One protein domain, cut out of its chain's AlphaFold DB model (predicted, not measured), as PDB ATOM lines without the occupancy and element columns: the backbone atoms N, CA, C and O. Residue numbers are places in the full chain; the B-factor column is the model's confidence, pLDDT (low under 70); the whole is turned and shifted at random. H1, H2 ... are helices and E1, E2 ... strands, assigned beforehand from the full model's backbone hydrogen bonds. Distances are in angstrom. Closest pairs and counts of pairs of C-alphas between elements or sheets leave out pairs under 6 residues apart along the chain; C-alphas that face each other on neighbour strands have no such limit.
ATOM      1  N   LYS A   9     175.373 160.090 239.833       87.25
ATOM      2  CA  LYS A   9     175.446 158.641 240.050       87.25
ATOM      3  C   LYS A   9     176.878 158.155 240.292       87.25
ATOM      4  O   LYS A   9     177.125 157.348 241.180       87.25
ATOM      5  N   THR A  10     177.840 158.685 239.535       87.12
ATOM      6  CA  THR A  10     179.260 158.338 239.711       87.12
ATOM      7  C   THR A  10     179.778 158.743 241.100       87.12
ATOM      8  O   THR A  10     180.561 158.015 241.704       87.12
ATOM      9  N   LEU A  11     179.340 159.893 241.628       91.19
ATOM     10  CA  LEU A  11     179.693 160.342 242.978       91.19
ATOM     11  C   LEU A  11     179.007 159.512 244.068       91.19
ATOM     12  O   LEU A  11     179.609 159.285 245.115       91.19
ATOM     13  N   GLU A  12     177.758 159.100 243.857       93.56
ATOM     14  CA  GLU A  12     177.020 158.239 244.786       93.56
ATOM     15  C   GLU A  12     177.664 156.856 244.902       93.56
ATOM     16  O   GLU A  12     177.934 156.412 246.017       93.56
ATOM     17  N   ASP A  13     177.984 156.229 243.767       92.88
ATOM     18  CA  ASP A  13     178.647 154.923 243.721       92.88
ATOM     19  C   ASP A  13     180.016 154.983 244.421       92.88
ATOM     20  O   ASP A  13     180.327 154.140 245.263       92.88
ATOM     21  N   TRP A  14     180.803 156.032 244.154       94.31
ATOM     22  CA  TRP A  14     182.088 156.243 244.827       94.31
ATOM     23  C   TRP A  14     181.936 156.431 246.344       94.31
ATOM     24  O   TRP A  14     182.690 155.848 247.118       94.31
ATOM     25  N   LYS A  15     180.948 157.212 246.805       94.25
ATOM     26  CA  LYS A  15     180.690 157.387 248.246       94.25
ATOM     27  C   LYS A  15     180.290 156.079 248.918       94.25
ATOM     28  O   LYS A  15     180.725 155.830 250.036       94.25
ATOM     29  N   ALA A  16     179.461 155.275 248.255       95.56
ATOM     30  CA  ALA A  16     179.030 153.986 248.775       95.56
ATOM     31  C   ALA A  16     180.213 153.018 248.919       95.56
ATOM     32  O   ALA A  16     180.328 152.355 249.945       95.56
ATOM     33  N   GLU A  17     181.112 152.986 247.933       95.38
ATOM     34  CA  GLU A  17     182.343 152.192 247.993       95.38
ATOM     35  C   GLU A  17     183.235 152.628 249.166       95.38
ATOM     36  O   GLU A  17     183.591 151.803 250.002       95.38
ATOM     37  N   MET A  18     183.508 153.931 249.302       94.00
ATOM     38  CA  MET A  18     184.322 154.459 250.408       94.00
ATOM     39  C   MET A  18     183.701 154.197 251.784       94.00
ATOM     40  O   MET A  18     184.420 153.897 252.736       94.00
ATOM     41  N   GLN A  19     182.373 154.295 251.900       93.44
ATOM     42  CA  GLN A  19     181.670 153.983 253.144       93.44
ATOM     43  C   GLN A  19     181.808 152.497 253.495       93.44
ATOM     44  O   GLN A  19     182.117 152.175 254.637       93.44
ATOM     45  N   ALA A  20     181.647 151.601 252.519       94.94
ATOM     46  CA  ALA A  20     181.775 150.163 252.739       94.94
ATOM     47  C   ALA A  20     183.206 149.757 253.136       94.94
ATOM     48  O   ALA A  20     183.395 148.921 254.024       94.94
ATOM     49  N   GLU A  21     184.226 150.362 252.517       93.44
ATOM     50  CA  GLU A  21     185.626 150.172 252.914       93.44
ATOM     51  C   GLU A  21     185.870 150.648 254.352       93.44
ATOM     52  O   GLU A  21     186.518 149.952 255.136       93.44
ATOM     53  N   HIS A  22     185.306 151.800 254.721       94.56
ATOM     54  CA  HIS A  22     185.406 152.341 256.074       94.56
ATOM     55  C   HIS A  22     184.760 151.422 257.120       94.56
ATOM     56  O   HIS A  22     185.395 151.089 258.121       94.56
ATOM     57  N   GLU A  23     183.530 150.971 256.871       95.31
ATOM     58  CA  GLU A  23     182.803 150.045 257.746       95.31
ATOM     59  C   GLU A  23     183.557 148.721 257.917       95.31
ATOM     60  O   GLU A  23     183.646 148.194 259.027       95.31
ATOM     61  N   THR A  24     184.161 148.214 256.839       94.94
ATOM     62  CA  THR A  24     184.979 146.993 256.881       94.94
ATOM     63  C   THR A  24     186.212 147.185 257.758       94.94
ATOM     64  O   THR A  24     186.461 146.368 258.636       94.94
ATOM     65  N   ALA A  25     186.949 148.285 257.588       94.25
ATOM     66  CA  ALA A  25     188.147 148.560 258.385       94.25
ATOM     67  C   ALA A  25     187.841 148.794 259.880       94.25
ATOM     68  O   ALA A  25     188.685 148.548 260.744       94.25
ATOM     69  N   ILE A  26     186.632 149.264 260.204       95.25
ATOM     70  CA  ILE A  26     186.142 149.323 261.586       95.25
ATOM     71  C   ILE A  26     185.893 147.913 262.127       95.25
ATOM     72  O   ILE A  26     186.322 147.622 263.241       95.25
ATOM     73  N   ALA A  27     185.186 147.072 261.370       95.56
ATOM     74  CA  ALA A  27     184.672 145.785 261.837       95.56
ATOM     75  C   ALA A  27     185.698 144.640 261.821       95.56
ATOM     76  O   ALA A  27     185.543 143.701 262.598       95.56
ATOM     77  N   ASP A  28     186.717 144.714 260.965       94.38
ATOM     78  CA  ASP A  28     187.762 143.694 260.807       94.38
ATOM     79  C   ASP A  28     189.164 144.329 260.875       94.38
ATOM     80  O   ASP A  28     189.836 144.506 259.855       94.38
ATOM     81  N   PRO A  29     189.580 144.791 262.066       93.62
ATOM     82  CA  PRO A  29     190.876 145.425 262.245       93.62
ATOM     83  C   PRO A  29     192.015 144.399 262.313       93.62
ATOM     84  O   PRO A  29     191.865 143.343 262.923       93.62
ATOM     85  N   ASP A  30     193.169 144.736 261.729       92.62
ATOM     86  CA  ASP A  30     194.360 143.878 261.744       92.62
ATOM     87  C   ASP A  30     194.920 143.736 263.174       92.62
ATOM     88  O   ASP A  30     195.404 144.724 263.720       92.62
ATOM     89  N   PRO A  31     194.899 142.543 263.796       91.75
ATOM     90  CA  PRO A  31     195.329 142.370 265.185       91.75
ATOM     91  C   PRO A  31     196.839 142.565 265.399       91.75
ATOM     92  O   PRO A  31     197.272 142.715 266.543       91.75
ATOM     93  N   ASP A  32     197.648 142.540 264.335       92.38
ATOM     94  CA  ASP A  32     199.101 142.698 264.418       92.38
ATOM     95  C   ASP A  32     199.548 144.178 264.377       92.38
ATOM     96  O   ASP A  32     200.723 144.478 264.629       92.38
ATOM     97  N   GLU A  33     198.645 145.122 264.078       93.12
ATOM     98  CA  GLU A  33     198.938 146.559 264.101       93.12
ATOM     99  C   GLU A  33     198.842 147.176 265.515       93.12
ATOM    100  O   GLU A  33     198.277 146.617 266.452       93.12
ATOM    101  N   ASP A  34     199.430 148.367 265.705       92.88
ATOM    102  CA  ASP A  34     199.259 149.127 266.953       92.88
ATOM    103  C   ASP A  34     197.951 149.921 266.907       92.88
ATOM    104  O   ASP A  34     197.739 150.742 266.007       92.88
ATOM    105  N   HIS A  35     197.104 149.742 267.923       94.75
ATOM    106  CA  HIS A  35     195.793 150.384 268.003       94.75
ATOM    107  C   HIS A  35     195.690 151.359 269.172       94.75
ATOM    108  O   HIS A  35     195.708 150.998 270.352       94.75
ATOM    109  N   ARG A  36     195.486 152.631 268.830       96.31
ATOM    110  CA  ARG A  36     195.224 153.726 269.759       96.31
ATOM    111  C   ARG A  36     194.178 154.660 269.178       96.31
ATOM    112  O   ARG A  36     194.387 155.235 268.117       96.31
ATOM    113  N   ILE A  37     193.085 154.842 269.916       97.25
ATOM    114  CA  ILE A  37     192.047 155.813 269.566       97.25
ATOM    115  C   ILE A  37     192.490 157.216 269.984       97.25
ATOM    116  O   ILE A  37     192.860 157.449 271.136       97.25
ATOM    117  N   GLU A  38     192.407 158.151 269.047       96.94
ATOM    118  CA  GLU A  38     192.804 159.544 269.194       96.94
ATOM    119  C   GLU A  38     191.682 160.472 268.724       96.94
ATOM    120  O   GLU A  38     190.966 160.194 267.762       96.94
ATOM    121  N   GLY A  39     191.538 161.600 269.415       95.38
ATOM    122  CA  GLY A  39     190.680 162.706 269.015       95.38
ATOM    123  C   GLY A  39     191.463 164.007 269.129       95.38
ATOM    124  O   GLY A  39     192.144 164.233 270.130       95.38
ATOM    125  N   VAL A  40     191.377 164.863 268.111       93.88
ATOM    126  CA  VAL A  40     192.045 166.169 268.100       93.88
ATOM    127  C   VAL A  40     191.009 167.266 268.293       93.88
ATOM    128  O   VAL A  40     190.074 167.390 267.510       93.88
ATOM    129  N   THR A  41     191.211 168.085 269.319       94.31
ATOM    130  CA  THR A  41     190.422 169.291 269.577       94.31
ATOM    131  C   THR A  41     191.356 170.488 269.701       94.31
ATOM    132  O   THR A  41     192.491 170.361 270.174       94.31
ATOM    133  N   GLN A  42     190.917 171.645 269.218       91.62
ATOM    134  CA  GLN A  42     191.686 172.883 269.246       91.62
ATOM    135  C   GLN A  42     190.927 173.920 270.059       91.62
ATOM    136  O   GLN A  42     189.726 174.096 269.887       91.62
ATOM    137  N   ALA A  70     186.052 170.992 273.894       92.62
ATOM    138  CA  ALA A  70     185.046 169.981 273.601       92.62
ATOM    139  C   ALA A  70     185.695 168.728 273.012       92.62
ATOM    140  O   ALA A  70     186.665 168.817 272.250       92.62
ATOM    141  N   ASP A  71     185.139 167.568 273.356       92.94
ATOM    142  CA  ASP A  71     185.507 166.310 272.715       92.94
ATOM    143  C   ASP A  71     185.149 166.384 271.220       92.94
ATOM    144  O   ASP A  71     184.040 166.813 270.885       92.94
ATOM    145  N   PRO A  72     186.046 165.963 270.313       94.50
ATOM    146  CA  PRO A  72     185.734 165.937 268.893       94.50
ATOM    147  C   PRO A  72     184.672 164.876 268.597       94.50
ATOM    148  O   PRO A  72     184.640 163.807 269.212       94.50
ATOM    149  N   GLU A  73     183.813 165.168 267.621       93.81
ATOM    150  CA  GLU A  73     182.754 164.246 267.190       93.81
ATOM    151  C   GLU A  73     183.319 163.014 266.478       93.81
ATOM    152  O   GLU A  73     182.758 161.921 266.586       93.81
ATOM    153  N   LEU A  74     184.446 163.199 265.784       96.50
ATOM    154  CA  LEU A  74     185.130 162.165 265.025       96.50
ATOM    155  C   LEU A  74     186.499 161.853 265.629       96.50
ATOM    156  O   LEU A  74     187.266 162.741 266.010       96.50
ATOM    157  N   LEU A  75     186.797 160.564 265.668       97.88
ATOM    158  CA  LEU A  75     187.992 159.952 266.215       97.88
ATOM    159  C   LEU A  75     188.759 159.232 265.099       97.88
ATOM    160  O   LEU A  75     188.245 158.956 264.009       97.88
ATOM    161  N   SER A  76     190.012 158.913 265.380       97.38
ATOM    162  CA  SER A  76     190.880 158.122 264.512       97.38
ATOM    163  C   SER A  76     191.606 157.051 265.306       97.38
ATOM    164  O   SER A  76     191.806 157.200 266.506       97.38
ATOM    165  N   CYS A  77     192.025 155.991 264.631       97.50
ATOM    166  CA  CYS A  77     192.917 154.977 265.159       97.50
ATOM    167  C   CYS A  77     194.303 155.105 264.510       97.50
ATOM    168  O   CYS A  77     194.418 155.491 263.342       97.50
ATOM    169  N   SER A  78     195.354 154.753 265.246       96.38
ATOM    170  CA  SER A  78     196.731 154.685 264.736       96.38
ATOM    171  C   SER A  78     196.919 153.705 263.572       96.38
ATOM    172  O   SER A  78     197.795 153.954 262.747       96.38
ATOM    173  N   CYS A  79     196.063 152.682 263.440       94.75
ATOM    174  CA  CYS A  79     196.023 151.762 262.289       94.75
ATOM    175  C   CYS A  79     195.557 152.423 260.973       94.75
ATOM    176  O   CYS A  79     195.499 151.807 259.916       94.75
ATOM    177  N   GLY A  80     195.191 153.710 261.008       93.75
ATOM    178  CA  GLY A  80     194.846 154.486 259.817       93.75
ATOM    179  C   GLY A  80     193.350 154.663 259.571       93.75
ATOM    180  O   GLY A  80     192.989 155.502 258.743       93.75
ATOM    181  N   VAL A  81     192.476 153.987 260.325       95.56
ATOM    182  CA  VAL A  81     191.025 154.247 260.299       95.56
ATOM    183  C   VAL A  81     190.744 155.637 260.877       95.56
ATOM    184  O   VAL A  81     191.134 155.955 262.000       95.56
ATOM    185  N   ARG A  82     190.072 156.503 260.117       95.12
ATOM    186  CA  ARG A  82     189.790 157.902 260.490       95.12
ATOM    187  C   ARG A  82     188.325 158.228 260.275       95.12
ATOM    188  O   ARG A  82     187.718 157.680 259.368       95.12
ATOM    189  N   GLY A  83     187.805 159.187 261.037       95.12
ATOM    190  CA  GLY A  83     186.429 159.652 260.864       95.12
ATOM    191  C   GLY A  83     185.401 158.799 261.601       95.12
ATOM    192  O   GLY A  83     184.232 158.857 261.254       95.12
ATOM    193  N   MET A  84     185.823 158.037 262.612       97.56
ATOM    194  CA  MET A  84     184.917 157.215 263.407       97.56
ATOM    195  C   MET A  84     184.151 158.079 264.398       97.56
ATOM    196  O   MET A  84     184.749 158.816 265.182       97.56
ATOM    197  N   THR A  85     182.841 157.922 264.465       97.00
ATOM    198  CA  THR A  85     182.065 158.343 265.629       97.00
ATOM    199  C   THR A  85     182.544 157.615 266.890       97.00
ATOM    200  O   THR A  85     183.242 156.597 266.850       97.00
ATOM    201  N   ARG A  86     182.129 158.100 268.064       96.75
ATOM    202  CA  ARG A  86     182.434 157.422 269.336       96.75
ATOM    203  C   ARG A  86     181.892 155.987 269.391       96.75
ATOM    204  O   ARG A  86     182.489 155.140 270.054       96.75
ATOM    205  N   GLU A  87     180.766 155.722 268.734       97.38
ATOM    206  CA  GLU A  87     180.187 154.381 268.659       97.38
ATOM    207  C   GLU A  87     181.027 153.462 267.766       97.38
ATOM    208  O   GLU A  87     181.409 152.382 268.209       97.38
ATOM    209  N   GLU A  88     181.406 153.920 266.574       97.69
ATOM    210  CA  GLU A  88     182.271 153.173 265.650       97.69
ATOM    211  C   GLU A  88     183.653 152.903 266.250       97.69
ATOM    212  O   GLU A  88     184.139 151.778 266.205       97.69
ATOM    213  N   ALA A  89     184.257 153.883 266.930       97.44
ATOM    214  CA  ALA A  89     185.528 153.675 267.624       97.44
ATOM    215  C   ALA A  89     185.420 152.602 268.721       97.44
ATOM    216  O   ALA A  89     186.353 151.829 268.944       97.44
ATOM    217  N   ARG A  90     184.272 152.518 269.408       97.38
ATOM    218  CA  ARG A  90     184.011 151.444 270.373       97.38
ATOM    219  C   ARG A  90     183.858 150.092 269.677       97.38
ATOM    220  O   ARG A  90     184.346 149.106 270.224       97.38
ATOM    221  N   GLN A  91     183.179 150.036 268.533       97.75
ATOM    222  CA  GLN A  91     183.034 148.810 267.741       97.75
ATOM    223  C   GLN A  91     184.398 148.306 267.267       97.75
ATOM    224  O   GLN A  91     184.712 147.142 267.487       97.75
ATOM    225  N   HIS A  92     185.247 149.198 266.759       96.69
ATOM    226  CA  HIS A  92     186.610 148.880 266.338       96.69
ATOM    227  C   HIS A  92     187.442 148.247 267.462       96.69
ATOM    228  O   HIS A  92     188.042 147.189 267.299       96.69
ATOM    229  N   VAL A  93     187.417 148.847 268.657       96.00
ATOM    230  CA  VAL A  93     188.120 148.304 269.832       96.00
ATOM    231  C   VAL A  93     187.527 146.974 270.301       96.00
ATOM    232  O   VAL A  93     188.251 146.132 270.828       96.00
ATOM    233  N   ALA A  94     186.214 146.779 270.161       96.50
ATOM    234  CA  ALA A  94     185.582 145.507 270.492       96.50
ATOM    235  C   ALA A  94     186.017 144.399 269.522       96.50
ATOM    236  O   ALA A  94     186.398 143.335 269.995       96.50
ATOM    237  N   ALA A  95     186.038 144.679 268.215       95.75
ATOM    238  CA  ALA A  95     186.488 143.741 267.191       95.75
ATOM    239  C   ALA A  95     187.946 143.306 267.410       95.75
ATOM    240  O   ALA A  95     188.233 142.114 267.393       95.75
ATOM    241  N   LEU A  96     188.842 144.243 267.751       93.62
ATOM    242  CA  LEU A  96     190.228 143.919 268.124       93.62
ATOM    243  C   LEU A  96     190.315 142.906 269.263       93.62
ATOM    244  O   LEU A  96     191.042 141.927 269.172       93.62
ATOM    245  N   ARG A  97     189.534 143.115 270.326       91.75
ATOM    246  CA  ARG A  97     189.528 142.223 271.495       91.75
ATOM    247  C   ARG A  97     188.952 140.842 271.212       91.75
ATOM    248  O   ARG A  97     189.164 139.932 272.005       91.75
ATOM    249  N   GLU A  98     188.141 140.713 270.169       91.62
ATOM    250  CA  GLU A  98     187.610 139.427 269.711       91.62
ATOM    251  C   GLU A  98     188.585 138.710 268.766       91.62
ATOM    252  O   GLU A  98     188.494 137.489 268.627       91.62
ATOM    253  N   ALA A  99     189.503 139.454 268.141       83.62
ATOM    254  CA  ALA A  99     190.544 138.942 267.256       83.62
ATOM    255  C   ALA A  99     191.833 138.503 267.991       83.62
ATOM    256  O   ALA A  99     192.596 137.719 267.425       83.62
ATOM    257  N   GLU A 100     192.060 138.978 269.227       70.81
ATOM    258  CA  GLU A 100     193.116 138.519 270.163       70.81
ATOM    259  C   GLU A 100     192.903 137.077 270.675       70.81
ATOM    260  O   GLU A 100     193.900 136.315 270.730       70.81
TER     261      GLU A 100
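Overview. This is residues 9 to 42 and 70 to 100 of the 100 residues of an uncharacterized protein of Halorientalis sp. IM1011 (UniProt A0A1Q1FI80). A small body, made of a two-strand hairpin, E1 and E2, with the helix H2 packed beside it, has one long helix, H1, sticking out of it with residues 9 to 21. H1 joins the body at its last residues, where residues 26 to 27 meet H2, while the unnamed stretch 28 to 42 runs past E1 and is paired with it for a short way at residues 37 to 38. The printed part has 65 residues, with two named helices and two named strands in the order H1, E1, E2, H2; the sheet, E1 - E2, is antiparallel and the class is mostly helix. The whole is only just compact, close to loose, with a radius of gyration of the C-alphas of 12.9 A, and its outline is flat, spanning 39 by 33 by 17 A.

Arrangement. The sheet is the hairpin of E1, residues 75 to 77, and E2, residues 82 to 84, antiparallel neighbours with 126 degrees between their directions. N 75 and O 84 are within hydrogen-bond range at 2.7 A, as are N 84 and O 75 at 2.9 A. Residues 37 to 38 form a short antiparallel pairing with residues 76 to 77 of E1. H2, residues 86 to 99, has its closest C-alpha pair with E1 at Arg 86 and Leu 75, 6.9 A apart. E2 and H2 are near each other, with 5 pairs of C-alphas within 10 A. H1, residues 9 to 27, touches H2 with residues 26 to 27 alone; the closest C-alphas are those of Ile 26 and His 92, 4.8 A apart. The two helices run the same way at a steep tilt of 52 degrees. H1 and E2 are near each other, with 7 pairs of C-alphas within 10 A. In H1 and H2 every O i to N i+4 pair is within hydrogen-bond range.

Along the chain. E1 measures 7.1 A from C-alpha 75 at (187.992, 159.952, 266.215) to C-alpha 77, and E2 measures 5.7 A. H1 begins with C-alpha 9 at (175.446, 158.641, 240.050) and measures 26.9 A. H2 measures 20.3 A and ends with C-alpha 99 at (190.544, 138.942, 267.256).

Size, cuts and confidence. The two C-alphas farthest apart are those of Lys 9 and Glu 100, at 40.3 A. Without residues 9 to 21, which stand free, the body of 52 residues spans 34 by 18 by 16 A. Residues 43 to 69 are not printed, and C-alphas 42 and 70 are 8.5 A apart across this cut, which lies in the link from H1 to E1. The links E1 to E2 and E2 to H2 are tight. The mean pLDDT of the printed part is 94.1, and no printed residue is under 70.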